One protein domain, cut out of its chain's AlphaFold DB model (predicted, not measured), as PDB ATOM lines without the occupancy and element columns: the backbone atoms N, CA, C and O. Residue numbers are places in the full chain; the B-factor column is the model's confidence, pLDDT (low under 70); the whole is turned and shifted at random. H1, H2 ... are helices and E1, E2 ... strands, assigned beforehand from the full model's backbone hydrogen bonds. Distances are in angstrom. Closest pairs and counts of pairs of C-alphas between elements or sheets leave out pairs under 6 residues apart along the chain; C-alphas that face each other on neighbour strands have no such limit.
ATOM      1  N   ARG A  42      18.324 -34.545  32.375       70.38
ATOM      2  CA  ARG A  42      18.046 -33.109  32.529       70.38
ATOM      3  C   ARG A  42      17.879 -32.768  33.999       70.38
ATOM      4  O   ARG A  42      16.976 -33.295  34.647       70.38
ATOM      5  N   HIS A  43      18.718 -31.866  34.493       72.94
ATOM      6  CA  HIS A  43      18.621 -31.311  35.839       72.94
ATOM      7  C   HIS A  43      17.910 -29.964  35.768       72.94
ATOM      8  O   HIS A  43      18.462 -29.002  35.234       72.94
ATOM      9  N   LEU A  44      16.676 -29.902  36.271       76.69
ATOM     10  CA  LEU A  44      15.937 -28.645  36.406       76.69
ATOM     11  C   LEU A  44      16.616 -27.763  37.459       76.69
ATOM     12  O   LEU A  44      16.975 -28.244  38.535       76.69
ATOM     13  N   LEU A  45      16.765 -26.476  37.160       76.25
ATOM     14  CA  LEU A  45      17.311 -25.498  38.094       76.25
ATOM     15  C   LEU A  45      16.206 -24.907  38.974       76.25
ATOM     16  O   LEU A  45      15.071 -24.720  38.538       76.25
ATOM     17  N   ASN A  46      16.554 -24.592  40.222       73.62
ATOM     18  CA  ASN A  46      15.645 -23.896  41.130       73.62
ATOM     19  C   ASN A  46      15.390 -22.456  40.639       73.62
ATOM     20  O   ASN A  46      16.338 -21.807  40.185       73.62
ATOM     21  N   PRO A  47      14.165 -21.917  40.784       71.38
ATOM     22  CA  PRO A  47      13.889 -20.514  40.493       71.38
ATOM     23  C   PRO A  47      14.783 -19.571  41.302       71.38
ATOM     24  O   PRO A  47      14.982 -19.773  42.501       71.38
ATOM     25  N   GLY A  48      15.323 -18.542  40.647       70.56
ATOM     26  CA  GLY A  48      16.338 -17.664  41.236       70.56
ATOM     27  C   GLY A  48      17.760 -18.234  41.185       70.56
ATOM     28  O   GLY A  48      18.627 -17.741  41.904       70.56
ATOM     29  N   PHE A  49      18.014 -19.257  40.358       82.25
ATOM     30  CA  PHE A  49      19.361 -19.748  40.057       82.25
ATOM     31  C   PHE A  49      20.294 -18.598  39.656       82.25
ATOM     32  O   PHE A  49      19.907 -17.721  38.884       82.25
ATOM     33  N   GLU A  50      21.531 -18.639  40.154       82.94
ATOM     34  CA  GLU A  50      22.503 -17.552  40.067       82.94
ATOM     35  C   GLU A  50      23.889 -18.091  39.669       82.94
ATOM     36  O   GLU A  50      24.405 -19.009  40.315       82.94
ATOM     37  N   CYS A  51      24.522 -17.517  38.638       83.31
ATOM     38  CA  CYS A  51      25.901 -17.860  38.255       83.31
ATOM     39  C   CYS A  51      26.700 -16.671  37.704       83.31
ATOM     40  O   CYS A  51      26.133 -15.667  37.274       83.31
ATOM     41  N   THR A  52      28.033 -16.781  37.720       85.19
ATOM     42  CA  THR A  52      28.922 -15.727  37.192       85.19
ATOM     43  C   THR A  52      29.106 -15.920  35.691       85.19
ATOM     44  O   THR A  52      29.450 -17.019  35.257       85.19
ATOM     45  N   LEU A  53      28.896 -14.868  34.899       86.00
ATOM     46  CA  LEU A  53      29.046 -14.921  33.446       86.00
ATOM     47  C   LEU A  53      30.497 -14.714  33.013       86.00
ATOM     48  O   LEU A  53      31.145 -13.745  33.414       86.00
ATOM     49  N   TYR A  54      30.959 -15.571  32.108       85.44
ATOM     50  CA  TYR A  54      32.194 -15.399  31.351       85.44
ATOM     51  C   TYR A  54      31.899 -15.358  29.854       85.44
ATOM     52  O   TYR A  54      31.115 -16.153  29.343       85.44
ATOM     53  N   VAL A  55      32.548 -14.435  29.146       85.44
ATOM     54  CA  VAL A  55      32.555 -14.390  27.682       85.44
ATOM     55  C   VAL A  55      33.723 -15.242  27.194       85.44
ATOM     56  O   VAL A  55      34.868 -15.012  27.595       85.44
ATOM     57  N   LYS A  56      33.426 -16.214  26.330       86.88
ATOM     58  CA  LYS A  56      34.391 -17.111  25.697       86.88
ATOM     59  C   LYS A  56      34.532 -16.754  24.218       86.88
ATOM     60  O   LYS A  56      33.539 -16.733  23.488       86.88
ATOM     61  N   THR A  57      35.753 -16.467  23.784       86.62
ATOM     62  CA  THR A  57      36.103 -16.175  22.386       86.62
ATOM     63  C   THR A  57      36.678 -17.428  21.736       86.62
ATOM     64  O   THR A  57      37.506 -18.089  22.349       86.62
ATOM     65  N   ILE A  58      36.226 -17.783  20.529       88.00
ATOM     66  CA  ILE A  58      36.678 -18.969  19.780       88.00
ATOM     67  C   ILE A  58      37.109 -18.543  18.374       88.00
ATOM     68  O   ILE A  58      36.300 -17.964  17.643       88.00
ATOM     69  N   GLU A  59      38.338 -18.874  17.973       87.81
ATOM     70  CA  GLU A  59      38.853 -18.678  16.607       87.81
ATOM     71  C   GLU A  59      38.774 -19.982  15.787       87.81
ATOM     72  O   GLU A  59      38.992 -21.073  16.321       87.81
ATOM     73  N   PHE A  60      38.482 -19.904  14.480       86.25
ATOM     74  CA  PHE A  60      38.357 -21.071  13.588       86.25
ATOM     75  C   PHE A  60      39.285 -21.040  12.364       86.25
ATOM     76  O   PHE A  60      39.625 -19.991  11.825       86.25
ATOM     77  N   GLU A  61      39.633 -22.230  11.854       83.50
ATOM     78  CA  GLU A  61      40.594 -22.453  10.754       83.50
ATOM     79  C   GLU A  61      40.331 -21.671   9.450       83.50
ATOM     80  O   GLU A  61      41.243 -21.495   8.639       83.50
ATOM     81  N   ASP A  62      39.083 -21.282   9.174       77.75
ATOM     82  CA  ASP A  62      38.707 -20.514   7.980       77.75
ATOM     83  C   ASP A  62      38.536 -19.004   8.236       77.75
ATOM     84  O   ASP A  62      38.157 -18.275   7.314       77.75
ATOM     85  N   GLY A  63      38.895 -18.538   9.437       70.81
ATOM     86  CA  GLY A  63      38.952 -17.128   9.830       70.81
ATOM     87  C   GLY A  63      37.628 -16.533  10.308       70.81
ATOM     88  O   GLY A  63      37.523 -15.314  10.401       70.81
ATOM     89  N   HIS A  64      36.606 -17.355  10.575       78.81
ATOM     90  CA  HIS A  64      35.448 -16.905  11.354       78.81
ATOM     91  C   HIS A  64      35.677 -17.154  12.846       78.81
ATOM     92  O   HIS A  64      36.546 -17.935  13.226       78.81
ATOM     93  N   ASN A  65      34.909 -16.456  13.679       77.56
ATOM     94  CA  ASN A  65      35.106 -16.422  15.121       77.56
ATOM     95  C   ASN A  65      33.751 -16.336  15.814       77.56
ATOM     96  O   ASN A  65      32.839 -15.675  15.304       77.56
ATOM     97  N   GLU A  66      33.629 -16.968  16.975       80.88
ATOM     98  CA  GLU A  66      32.400 -16.992  17.765       80.88
ATOM     99  C   GLU A  66      32.658 -16.424  19.165       80.88
ATOM    100  O   GLU A  66      33.709 -16.627  19.770       80.88
ATOM    101  N   GLU A  67      31.692 -15.660  19.670       81.94
ATOM    102  CA  GLU A  67      31.696 -15.112  21.026       81.94
ATOM    103  C   GLU A  67      30.488 -15.720  21.726       81.94
ATOM    104  O   GLU A  67      29.348 -15.428  21.361       81.94
ATOM    105  N   THR A  68      30.764 -16.603  22.677       82.00
ATOM    106  CA  THR A  68      29.778 -17.387  23.426       82.00
ATOM    107  C   THR A  68      29.817 -16.993  24.897       82.00
ATOM    108  O   THR A  68      30.724 -16.285  25.347       82.00
ATOM    109  N   LEU A  69      28.811 -17.424  25.654       84.38
ATOM    110  CA  LEU A  69      28.758 -17.217  27.095       84.38
ATOM    111  C   LEU A  69      28.818 -18.548  27.813       84.38
ATOM    112  O   LEU A  69      28.201 -19.527  27.396       84.38
ATOM    113  N   SER A  70      29.523 -18.527  28.933       85.00
ATOM    114  CA  SER A  70      29.620 -19.650  29.843       85.00
ATOM    115  C   SER A  70      29.287 -19.192  31.264       85.00
ATOM    116  O   SER A  70      29.626 -18.087  31.695       85.00
ATOM    117  N   CYS A  71      28.576 -20.049  31.980       83.75
ATOM    118  CA  CYS A  71      28.059 -19.869  33.324       83.75
ATOM    119  C   CYS A  71      28.971 -20.622  34.296       83.75
ATOM    120  O   CYS A  71      29.073 -21.848  34.234       83.75
ATOM    121  N   GLU A  72      29.659 -19.903  35.186       81.25
ATOM    122  CA  GLU A  72      30.457 -20.529  36.242       81.25
ATOM    123  C   GLU A  72      29.559 -20.882  37.430       81.25
ATOM    124  O   GLU A  72      29.075 -20.002  38.156       81.25
ATOM    125  N   LEU A  73      29.334 -22.184  37.617       73.25
ATOM    126  CA  LEU A  73      28.453 -22.721  38.646       73.25
ATOM    127  C   LEU A  73      29.054 -22.564  40.047       73.25
ATOM    128  O   LEU A  73      30.205 -22.922  40.310       73.25
ATOM    129  N   ALA A  74      28.235 -22.069  40.977       64.56
ATOM    130  CA  ALA A  74      28.612 -21.973  42.379       64.56
ATOM    131  C   ALA A  74      28.735 -23.378  43.020       64.56
ATOM    132  O   ALA A  74      27.945 -24.267  42.684       64.56
ATOM    133  N   PRO A  75      29.661 -23.606  43.976       59.59
ATOM    134  CA  PRO A  75      29.889 -24.933  44.556       59.59
ATOM    135  C   PRO A  75      28.646 -25.575  45.187       59.59
ATOM    136  O   PRO A  75      28.458 -26.783  45.072       59.59
ATOM    137  N   GLN A  76      27.762 -24.787  45.806       56.75
ATOM    138  CA  GLN A  76      26.492 -25.285  46.345       56.75
ATOM    139  C   GLN A  76      25.536 -25.792  45.254       56.75
ATOM    140  O   GLN A  76      24.800 -26.748  45.485       56.75
ATOM    141  N   THR A  77      25.583 -25.213  44.051       60.28
ATOM    142  CA  THR A  77      24.795 -25.673  42.903       60.28
ATOM    143  C   THR A  77      25.363 -26.973  42.342       60.28
ATOM    144  O   THR A  77      24.602 -27.900  42.095       60.28
ATOM    145  N   MET A  78      26.696 -27.094  42.253       59.47
ATOM    146  CA  MET A  78      27.354 -28.366  41.914       59.47
ATOM    147  C   MET A  78      26.954 -29.480  42.891       59.47
ATOM    148  O   MET A  78      26.607 -30.575  42.465       59.47
ATOM    149  N   VAL A  79      26.935 -29.199  44.200       55.72
ATOM    150  CA  VAL A  79      26.497 -30.165  45.224       55.72
ATOM    151  C   VAL A  79      25.009 -30.516  45.088       55.72
ATOM    152  O   VAL A  79      24.658 -31.680  45.246       55.72
ATOM    153  N   ALA A  80      24.136 -29.563  44.747       53.19
ATOM    154  CA  ALA A  80      22.718 -29.841  44.489       53.19
ATOM    155  C   ALA A  80      22.477 -30.661  43.204       53.19
ATOM    156  O   ALA A  80      21.485 -31.378  43.111       53.19
ATOM    157  N   MET A  81      23.392 -30.580  42.234       54.88
ATOM    158  CA  MET A  81      23.405 -31.387  41.009       54.88
ATOM    159  C   MET A  81      24.148 -32.725  41.160       54.88
ATOM    160  O   MET A  81      24.279 -33.463  40.183       54.88
ATOM    161  N   ALA A  82      24.662 -33.052  42.351       53.47
ATOM    162  CA  ALA A  82      25.368 -34.304  42.596       53.47
ATOM    163  C   ALA A  82      24.453 -35.501  42.308       53.47
ATOM    164  O   ALA A  82      23.549 -35.819  43.081       53.47
ATOM    165  N   ALA A  83      24.706 -36.188  41.191       48.44
ATOM    166  CA  ALA A  83      24.043 -37.447  40.900       48.44
ATOM    167  C   ALA A  83      24.272 -38.422  42.063       48.44
ATOM    168  O   ALA A  83      25.382 -38.539  42.585       48.44
ATOM    169  N   HIS A  84      23.226 -39.139  42.459       49.59
ATOM    170  CA  HIS A  84      23.395 -40.277  43.349       49.59
ATOM    171  C   HIS A  84      23.956 -41.463  42.552       49.59
ATOM    172  O   HIS A  84      23.642 -41.618  41.366       49.59
ATOM    173  N   ASP A  85      24.785 -42.290  43.188       44.75
ATOM    174  CA  ASP A  85      25.207 -43.574  42.625       44.75
ATOM    175  C   ASP A  85      24.046 -44.590  42.597       44.75
ATOM    176  O   ASP A  85      22.949 -44.335  43.104       44.75
ATOM    177  N   ASP A  86      24.283 -45.770  42.020       36.94
ATOM    178  CA  ASP A  86      23.277 -46.842  41.936       36.94
ATOM    179  C   ASP A  86      22.898 -47.442  43.313       36.94
ATOM    180  O   ASP A  86      22.053 -48.336  43.389       36.94
ATOM    181  N   GLN A  87      23.518 -46.985  44.410       39.38
ATOM    182  CA  GLN A  87      23.182 -47.327  45.795       39.38
ATOM    183  C   GLN A  87      22.479 -46.169  46.533       39.38
ATOM    184  O   GLN A  87      22.025 -46.352  47.663       39.38
ATOM    185  N   GLY A  88      22.337 -44.997  45.906       39.06
ATOM    186  CA  GLY A  88      21.710 -43.811  46.488       39.06
ATOM    187  C   GLY A  88      22.662 -42.881  47.250       39.06
ATOM    188  O   GLY A  88      22.190 -41.906  47.838       39.06
ATOM    189  N   ASN A  89      23.978 -43.113  47.245       40.22
ATOM    190  CA  ASN A  89      24.932 -42.205  47.890       40.22
ATOM    191  C   ASN A  89      25.186 -40.977  46.996       40.22
ATOM    192  O   ASN A  89      25.335 -41.146  45.785       40.22
ATOM    193  N   PRO A  90      25.292 -39.749  47.540       41.06
ATOM    194  CA  PRO A  90      25.684 -38.585  46.748       41.06
ATOM    195  C   PRO A  90      27.099 -38.755  46.177       41.06
ATOM    196  O   PRO A  90      28.062 -38.886  46.938       41.06
ATOM    197  N   ILE A  91      27.255 -38.708  44.849       46.25
ATOM    198  CA  ILE A  91      28.578 -38.674  44.216       46.25
ATOM    199  C   ILE A  91      29.162 -37.284  44.471       46.25
ATOM    200  O   ILE A  91      28.787 -36.305  43.827       46.25
ATOM    201  N   SER A  92      30.077 -37.185  45.434       37.62
ATOM    202  CA  SER A  92      30.644 -35.908  45.857       37.62
ATOM    203  C   SER A  92      31.427 -35.226  44.728       37.62
ATOM    204  O   SER A  92      32.572 -35.565  44.419       37.62
ATOM    205  N   PHE A  93      30.828 -34.189  44.137       42.41
ATOM    206  CA  PHE A  93      31.598 -33.166  43.437       42.41
ATOM    207  C   PHE A  93      32.609 -32.559  44.428       42.41
ATOM    208  O   PHE A  93      32.200 -32.149  45.520       42.41
ATOM    209  N   PRO A  94      33.914 -32.489  44.096       41.06
ATOM    210  CA  PRO A  94      34.899 -31.865  44.971       41.06
ATOM    211  C   PRO A  94      34.531 -30.402  45.237       41.06
ATOM    212  O   PRO A  94      34.508 -29.575  44.322       41.06
ATOM    213  N   THR A  95      34.226 -30.087  46.496       41.34
ATOM    214  CA  THR A  95      33.827 -28.747  46.944       41.34
ATOM    215  C   THR A  95      34.994 -27.776  46.787       41.34
ATOM    216  O   THR A  95      35.824 -27.635  47.685       41.34
ATOM    217  N   GLY A  96      35.075 -27.133  45.625       44.56
ATOM    218  CA  GLY A  96      36.196 -26.273  45.258       44.56
ATOM    219  C   GLY A  96      36.545 -26.266  43.770       44.56
ATOM    220  O   GLY A  96      37.293 -25.383  43.366       44.56
ATOM    221  N   VAL A  97      36.003 -27.173  42.950       49.81
ATOM    222  CA  VAL A  97      36.010 -27.007  41.485       49.81
ATOM    223  C   VAL A  97      34.733 -26.282  41.074       49.81
ATOM    224  O   VAL A  97      33.641 -26.824  41.238       49.81
ATOM    225  N   SER A  98      34.859 -25.072  40.535       57.00
ATOM    226  CA  SER A  98      33.779 -24.459  39.767       57.00
ATOM    227  C   SER A  98      33.768 -25.046  38.355       57.00
ATOM    228  O   SER A  98      34.807 -25.126  37.692       57.00
ATOM    229  N   GLU A  99      32.599 -25.496  37.902       67.88
ATOM    230  CA  GLU A  99      32.413 -25.931  36.521       67.88
ATOM    231  C   GLU A  99      31.904 -24.740  35.703       67.88
ATOM    232  O   GLU A  99      30.902 -24.112  36.052       67.88
ATOM    233  N   ILE A 100      32.642 -24.401  34.646       75.00
ATOM    234  CA  ILE A 100      32.233 -23.417  33.646       75.00
ATOM    235  C   ILE A 100      31.521 -24.207  32.548       75.00
ATOM    236  O   ILE A 100      32.158 -25.015  31.874       75.00
ATOM    237  N   ILE A 101      30.214 -24.001  32.401       76.62
ATOM    238  CA  ILE A 101      29.387 -24.662  31.380       76.62
ATOM    239  C   ILE A 101      28.871 -23.642  30.371       76.62
ATOM    240  O   ILE A 101      28.628 -22.492  30.728       76.62
ATOM    241  N   ASP A 102      28.692 -24.038  29.116       81.50
ATOM    242  CA  ASP A 102      28.193 -23.124  28.083       81.50
ATOM    243  C   ASP A 102      26.694 -22.850  28.235       81.50
ATOM    244  O   ASP A 102      25.960 -23.663  28.800       81.50
ATOM    245  N   ILE A 103      26.249 -21.686  27.755       83.25
ATOM    246  CA  ILE A 103      24.856 -21.233  27.833       83.25
ATOM    247  C   ILE A 103      24.224 -21.249  26.438       83.25
ATOM    248  O   ILE A 103      24.690 -20.560  25.531       83.25
ATOM    249  N   GLU A 104      23.117 -21.972  26.292       83.56
ATOM    250  CA  GLU A 104      22.226 -21.926  25.129       83.56
ATOM    251  C   GLU A 104      20.915 -21.196  25.464       83.56
ATOM    252  O   GLU A 104      20.491 -21.124  26.616       83.56
ATOM    253  N   GLY A 105      20.258 -20.643  24.438       78.12
ATOM    254  CA  GLY A 105      18.978 -19.928  24.566       78.12
ATOM    255  C   GLY A 105      19.079 -18.439  24.926       78.12
ATOM    256  O   GLY A 105      18.075 -17.732  24.889       78.12
ATOM    257  N   VAL A 106      20.281 -17.923  25.207       75.44
ATOM    258  CA  VAL A 106      20.513 -16.489  25.449       75.44
ATOM    259  C   VAL A 106      21.119 -15.831  24.206       75.44
ATOM    260  O   VAL A 106      22.278 -16.060  23.871       75.44
ATOM    261  N   GLU A 107      20.334 -15.001  23.514       68.75
ATOM    262  CA  GLU A 107      20.774 -14.305  22.297       68.75
ATOM    263  C   GLU A 107      21.886 -13.276  22.561       68.75
ATOM    264  O   GLU A 107      21.890 -12.551  23.564       68.75
ATOM    265  N   LYS A 108      22.817 -13.163  21.609       64.56
ATOM    266  CA  LYS A 108      23.982 -12.275  21.703       64.56
ATOM    267  C   LYS A 108      23.585 -10.801  21.767       64.56
ATOM    268  O   LYS A 108      24.186 -10.029  22.509       64.56
ATOM    269  N   GLU A 109      22.553 -10.416  21.031       64.56
ATOM    270  CA  GLU A 109      22.004  -9.066  20.975       64.56
ATOM    271  C   GLU A 109      21.516  -8.610  22.358       64.56
ATOM    272  O   GLU A 109      21.885  -7.526  22.811       64.56
ATOM    273  N   ARG A 110      20.776  -9.470  23.077       64.75
ATOM    274  CA  ARG A 110      20.320  -9.233  24.461       64.75
ATOM    275  C   ARG A 110      21.507  -9.023  25.409       64.75
ATOM    276  O   ARG A 110      21.482  -8.149  26.271       64.75
ATOM    277  N   MET A 111      22.580  -9.779  25.206       62.19
ATOM    278  CA  MET A 111      23.795  -9.719  26.023       62.19
ATOM    279  C   MET A 111      24.649  -8.476  25.751       62.19
ATOM    280  O   MET A 111      25.171  -7.864  26.687       62.19
ATOM    281  N   GLU A 112      24.748  -8.054  24.489       62.00
ATOM    282  CA  GLU A 112      25.410  -6.803  24.113       62.00
ATOM    283  C   GLU A 112      24.610  -5.555  24.523       62.00
ATOM    284  O   GLU A 112      25.232  -4.516  24.757       62.00
ATOM    285  N   GLN A 113      23.279  -5.650  24.645       60.50
ATOM    286  CA  GLN A 113      22.403  -4.584  25.156       60.50
ATOM    287  C   GLN A 113      22.552  -4.361  26.665       60.50
ATOM    288  O   GLN A 113      22.603  -3.214  27.105       60.50
ATOM    289  N   ILE A 114      22.641  -5.431  27.465       57.38
ATOM    290  CA  ILE A 114      22.722  -5.318  28.935       57.38
ATOM    291  C   ILE A 114      24.162  -5.010  29.409       57.38
ATOM    292  O   ILE A 114      24.387  -4.565  30.536       57.38
ATOM    293  N   GLY A 115      25.161  -5.167  28.532       64.62
ATOM    294  CA  GLY A 115      26.532  -4.721  28.797       64.62
ATOM    295  C   GLY A 115      27.237  -5.542  29.880       64.62
ATOM    296  O   GLY A 115      27.939  -4.976  30.727       64.62
ATOM    297  N   ALA A 116      27.024  -6.861  29.855       72.62
ATOM    298  CA  ALA A 116      27.651  -7.811  30.767       72.62
ATOM    299  C   ALA A 116      29.185  -7.776  30.661       72.62
ATOM    300  O   ALA A 116      29.756  -7.731  29.570       72.62
ATOM    301  N   ILE A 117      29.855  -7.819  31.810       77.94
ATOM    302  CA  ILE A 117      31.311  -7.763  31.926       77.94
ATOM    303  C   ILE A 117      31.804  -9.141  32.370       77.94
ATOM    304  O   ILE A 117      31.440  -9.621  33.444       77.94
ATOM    305  N   SER A 118      32.646  -9.775  31.550       84.25
ATOM    306  CA  SER A 118      33.171 -11.122  31.810       84.25
ATOM    307  C   SER A 118      33.854 -11.213  33.180       84.25
ATOM    308  O   SER A 118      34.742 -10.415  33.491       84.25
ATOM    309  N   GLY A 119      33.411 -12.154  34.015       80.06
ATOM    310  CA  GLY A 119      33.869 -12.339  35.393       80.06
ATOM    311  C   GLY A 119      33.460 -11.233  36.377       80.06
ATOM    312  O   GLY A 119      33.948 -11.229  37.501       80.06
ATOM    313  N   ALA A 120      32.618 -10.276  35.983       79.94
ATOM    314  CA  ALA A 120      32.167  -9.124  36.783       79.94
ATOM    315  C   ALA A 120      30.652  -8.891  36.653       79.94
ATOM    316  O   ALA A 120      30.131  -7.788  36.827       79.94
ATOM    317  N   THR A 121      29.921  -9.925  36.261       84.69
ATOM    318  CA  THR A 121      28.480  -9.871  36.048       84.69
ATOM    319  C   THR A 121      27.894 -11.232  36.372       84.69
ATOM    320  O   THR A 121      28.499 -12.269  36.090       84.69
ATOM    321  N   VAL A 122      26.727 -11.213  36.996       86.50
ATOM    322  CA  VAL A 122      25.985 -12.385  37.433       86.50
ATOM    323  C   VAL A 122      24.676 -12.455  36.666       86.50
ATOM    324  O   VAL A 122      24.032 -11.436  36.441       86.50
ATOM    325  N   MET A 123      24.294 -13.663  36.268       86.50
ATOM    326  CA  MET A 123      22.999 -13.954  35.664       86.50
ATOM    327  C   MET A 123      22.086 -14.607  36.699       86.50
ATOM    328  O   MET A 123      22.510 -15.541  37.382       86.50
ATOM    329  N   ARG A 124      20.839 -14.139  36.770       87.19
ATOM    330  CA  ARG A 124      19.735 -14.726  37.537       87.19
ATOM    331  C   ARG A 124      18.682 -15.267  36.567       87.19
ATOM    332  O   ARG A 124      18.322 -14.572  35.616       87.19
ATOM    333  N   LEU A 125      18.186 -16.482  36.803       84.88
ATOM    334  CA  LEU A 125      17.162 -17.133  35.971       84.88
ATOM    335  C   LEU A 125      15.877 -17.425  36.759       84.88
ATOM    336  O   LEU A 125      15.943 -17.928  37.884       84.88
ATOM    337  N   SER A 126      14.705 -17.191  36.155       86.00
ATOM    338  CA  SER A 126      13.430 -17.707  36.695       86.00
ATOM    339  C   SER A 126      13.319 -19.224  36.576       86.00
ATOM    340  O   SER A 126      12.781 -19.872  37.468       86.00
ATOM    341  N   GLU A 127      13.826 -19.780  35.479       83.56
ATOM    342  CA  GLU A 127      13.862 -21.210  35.190       83.56
ATOM    343  C   GLU A 127      14.960 -21.531  34.171       83.56
ATOM    344  O   GLU A 127      15.467 -20.659  33.465       83.56
ATOM    345  N   GLY A 128      15.345 -22.801  34.114       84.69
ATOM    346  CA  GLY A 128      16.387 -23.312  33.235       84.69
ATOM    347  C   GLY A 128      16.682 -24.771  33.552       84.69
ATOM    348  O   GLY A 128      16.203 -25.310  34.556       84.69
ATOM    349  N   TYR A 129      17.466 -25.428  32.706       81.44
ATOM    350  CA  TYR A 129      17.940 -26.780  32.985       81.44
ATOM    351  C   TYR A 129      19.322 -27.024  32.398       81.44
ATOM    352  O   TYR A 129      19.719 -26.389  31.425       81.44
ATOM    353  N   ILE A 130      20.047 -27.968  32.990       77.88
ATOM    354  CA  ILE A 130      21.323 -28.442  32.456       77.88
ATOM    355  C   ILE A 130      21.107 -29.831  31.864       77.88
ATOM    356  O   ILE A 130      20.547 -30.712  32.524       77.88
ATOM    357  N   GLU A 131      21.517 -30.014  30.610       70.81
ATOM    358  CA  GLU A 131      21.423 -31.295  29.910       70.81
ATOM    359  C   GLU A 131      22.759 -32.047  29.977       70.81
ATOM    360  O   GLU A 131      23.758 -31.632  29.395       70.81
ATOM    361  N   GLU A 132      22.780 -33.176  30.690       60.41
ATOM    362  CA  GLU A 132      23.893 -34.130  30.709       60.41
ATOM    363  C   GLU A 132      23.893 -34.954  29.413       60.41
ATOM    364  O   GLU A 132      23.429 -36.099  29.369       60.41
ATOM    365  N   GLY A 133      24.399 -34.343  28.342       52.44
ATOM    366  CA  GLY A 133      24.867 -35.033  27.141       52.44
ATOM    367  C   GLY A 133      26.383 -35.271  27.173       52.44
ATOM    368  O   GLY A 133      27.026 -35.180  28.217       52.44
ATOM    369  N   GLY A 134      26.981 -35.518  26.002       48.88
ATOM    370  CA  GLY A 134      28.447 -35.543  25.852       48.88
ATOM    371  C   GLY A 134      29.116 -34.184  26.107       48.88
ATOM    372  O   GLY A 134      30.318 -34.126  26.352       48.88
ATOM    373  N   HIS A 135      28.336 -33.100  26.083       56.81
ATOM    374  CA  HIS A 135      28.715 -31.765  26.536       56.81
ATOM    375  C   HIS A 135      27.617 -31.251  27.479       56.81
ATOM    376  O   HIS A 135      26.456 -31.243  27.065       56.81
ATOM    377  N   PRO A 136      27.937 -30.858  28.726       65.00
ATOM    378  CA  PRO A 136      26.970 -30.251  29.631       65.00
ATOM    379  C   PRO A 136      26.729 -28.788  29.242       65.00
ATOM    380  O   PRO A 136      27.668 -27.996  29.156       65.00
ATOM    381  N   VAL A 137      25.465 -28.431  29.024       74.25
ATOM    382  CA  VAL A 137      25.043 -27.087  28.597       74.25
ATOM    383  C   VAL A 137      23.902 -26.602  29.486       74.25
ATOM    384  O   VAL A 137      22.981 -27.365  29.783       74.25
ATOM    385  N   LEU A 138      23.957 -25.332  29.894       83.31
ATOM    386  CA  LEU A 138      22.845 -24.613  30.506       83.31
ATOM    387  C   LEU A 138      21.888 -24.147  29.410       83.31
ATOM    388  O   LEU A 138      22.186 -23.204  28.683       83.31
ATOM    389  N   VAL A 139      20.725 -24.783  29.318       85.00
ATOM    390  CA  VAL A 139      19.655 -24.367  28.413       85.00
ATOM    391  C   VAL A 139      18.732 -23.395  29.143       85.00
ATOM    392  O   VAL A 139      18.103 -23.743  30.148       85.00
ATOM    393  N   VAL A 140      18.640 -22.176  28.614       86.94
ATOM    394  CA  VAL A 140      17.707 -21.134  29.055       86.94
ATOM    395  C   VAL A 140      16.484 -21.136  28.126       86.94
ATOM    396  O   VAL A 140      16.638 -20.874  26.933       86.94
ATOM    397  N   PRO A 141      15.270 -21.454  28.615       86.69
ATOM    398  CA  PRO A 141      14.053 -21.397  27.806       86.69
ATOM    399  C   PRO A 141      13.745 -19.987  27.282       86.69
ATOM    400  O   PRO A 141      14.065 -18.988  27.924       86.69
ATOM    401  N   SER A 142      13.063 -19.900  26.138       82.56
ATOM    402  CA  SER A 142      12.635 -18.636  25.505       82.56
ATOM    403  C   SER A 142      11.753 -17.756  26.399       82.56
ATOM    404  O   SER A 142      11.763 -16.531  26.302       82.56
ATOM    405  N   GLU A 143      10.984 -18.409  27.259       83.12
ATOM    406  CA  GLU A 143      10.030 -17.871  28.217       83.12
ATOM    407  C   GLU A 143      10.681 -17.446  29.545       83.12
ATOM    408  O   GLU A 143      10.066 -16.709  30.317       83.12
ATOM    409  N   ALA A 144      11.927 -17.861  29.803       84.38
ATOM    410  CA  ALA A 144      12.611 -17.579  31.057       84.38
ATOM    411  C   ALA A 144      12.993 -16.095  31.178       84.38
ATOM    412  O   ALA A 144      13.575 -15.483  30.268       84.38
ATOM    413  N   THR A 145      12.740 -15.507  32.350       84.69
ATOM    414  CA  THR A 145      13.334 -14.212  32.669       84.69
ATOM    415  C   THR A 145      14.818 -14.414  32.958       84.69
ATOM    416  O   THR A 145      15.228 -15.313  33.695       84.69
ATOM    417  N   VAL A 146      15.624 -13.566  32.323       84.44
ATOM    418  CA  VAL A 146      17.073 -13.497  32.493       84.44
ATOM    419  C   VAL A 146      17.351 -12.089  32.976       84.44
ATOM    420  O   VAL A 146      17.147 -11.135  32.219       84.44
ATOM    421  N   ASP A 147      17.746 -11.987  34.237       84.94
ATOM    422  CA  ASP A 147      18.205 -10.760  34.877       84.94
ATOM    423  C   ASP A 147      19.732 -10.816  35.019       84.94
ATOM    424  O   ASP A 147      20.315 -11.896  35.161       84.94
ATOM    425  N   ILE A 148      20.398  -9.673  34.866       82.94
ATOM    426  CA  ILE A 148      21.848  -9.597  34.659       82.94
ATOM    427  C   ILE A 148      22.404  -8.403  35.434       82.94
ATOM    428  O   ILE A 148      22.238  -7.243  35.057       82.94
ATOM    429  N   GLU A 149      23.104  -8.715  36.519       84.69
ATOM    430  CA  GLU A 149      23.526  -7.776  37.551       84.69
ATOM    431  C   GLU A 149      25.052  -7.603  37.532       84.69
ATOM    432  O   GLU A 149      25.811  -8.576  37.592       84.69
ATOM    433  N   LYS A 150      25.534  -6.355  37.470       84.31
ATOM    434  CA  LYS A 150      26.958  -6.054  37.683       84.31
ATOM    435  C   LYS A 150      27.255  -6.135  39.175       84.31
ATOM    436  O   LYS A 150      26.884  -5.240  39.930       84.31
ATOM    437  N   ILE A 151      27.938  -7.199  39.585       80.94
ATOM    438  CA  ILE A 151      28.430  -7.344  40.956       80.94
ATOM    439  C   ILE A 151      29.494  -6.283  41.258       80.94
ATOM    440  O   ILE A 151      30.225  -5.850  40.370       80.94
TER     441      ILE A 151
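Overview. This is residues 42 to 151 of the 819 residues of the protein "Peptidase_M11 domain-containing protein" of Pseudo-nitzschia multistriata (UniProt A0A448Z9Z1). One sheet of eight short and long strands is curled like part of a barrel and left open, its edge strands E1 and E8 apart, with the small helix H2 near E3 and E8. The long hairpin of E2 and E3 reaches to one end of the longest axis, and the loop of residues 81 to 99, just after the small helix H1, reaches to the other. The 110 printed residues hold, in chain order, E1 E2 E3 H1 E4 H2 E5 E6 E7 E8; the sheet is mixed, in the order E1 E6 E7 E4 E3 E2 E5 E8, and the class is mixed, helices and strands. The whole is compact, with a radius of gyration of the C-alphas of 15.0 A and spans of 48 by 34 by 26 A.

Arrangement. Begin at the edge strand E1, residues 42 to 44, antiparallel to E6, residues 129 to 132, with N 43 and O 130 2.9 A apart. E6 forms a hairpin with E7, residues 136 to 139; look at N 139 and O 129, 2.8 A. E7 is parallel to E4, residues 100 to 104, at 43 degrees, with N 138 and O 102 at 2.8 A. E4 is antiparallel to E3, residues 65 to 72, with N 71 and O 101 at 2.7 A. E3 forms a hairpin with E2, residues 49 to 60, with N 56 and O 68 at 2.9 A. E2 bends by 56 degrees at residue 52; its residues 49 to 52 pair with E5, residues 122 to 125, antiparallel, with N 123 and O 51 at 2.9 A. E5 is antiparallel to the edge strand E8, residues 146 to 149, with N 124 and O 147 at 2.8 A. The sheet is strongly twisted. H2, residues 108 to 114, is on the sheet at a height of 7.5 A, over none of its strands; its closest C-alpha to E8 is that of Ile 114, 7.2 A from that of Ile 148. H1, residues 75 to 80, is only just not on the sheet, with 4 pairs of C-alphas within 10 A. In H1 and H2 every O i to N i+4 pair is within hydrogen-bond range.

Along the chain. Find C-alpha 42 at (18.046, -33.109, 32.529), where E1 begins. E2 runs 32.6 A, from C-alpha 49 to C-alpha 60 at (38.357, -21.071, 13.588); E3 returns over 22.0 A. E4 measures 13.2 A, and E8 ends at C-alpha 149, (23.526, -7.776, 37.551).

Size, cuts and confidence. The two C-alphas farthest apart are those of Gly 63 and Gln 87, 49.5 A. The printed part has no cut, and its one long link is H1 to E4. Mean pLDDT of the printed part is 71.2; residues 74 to 99, 107 to 115 and 132 to 136 are under 70.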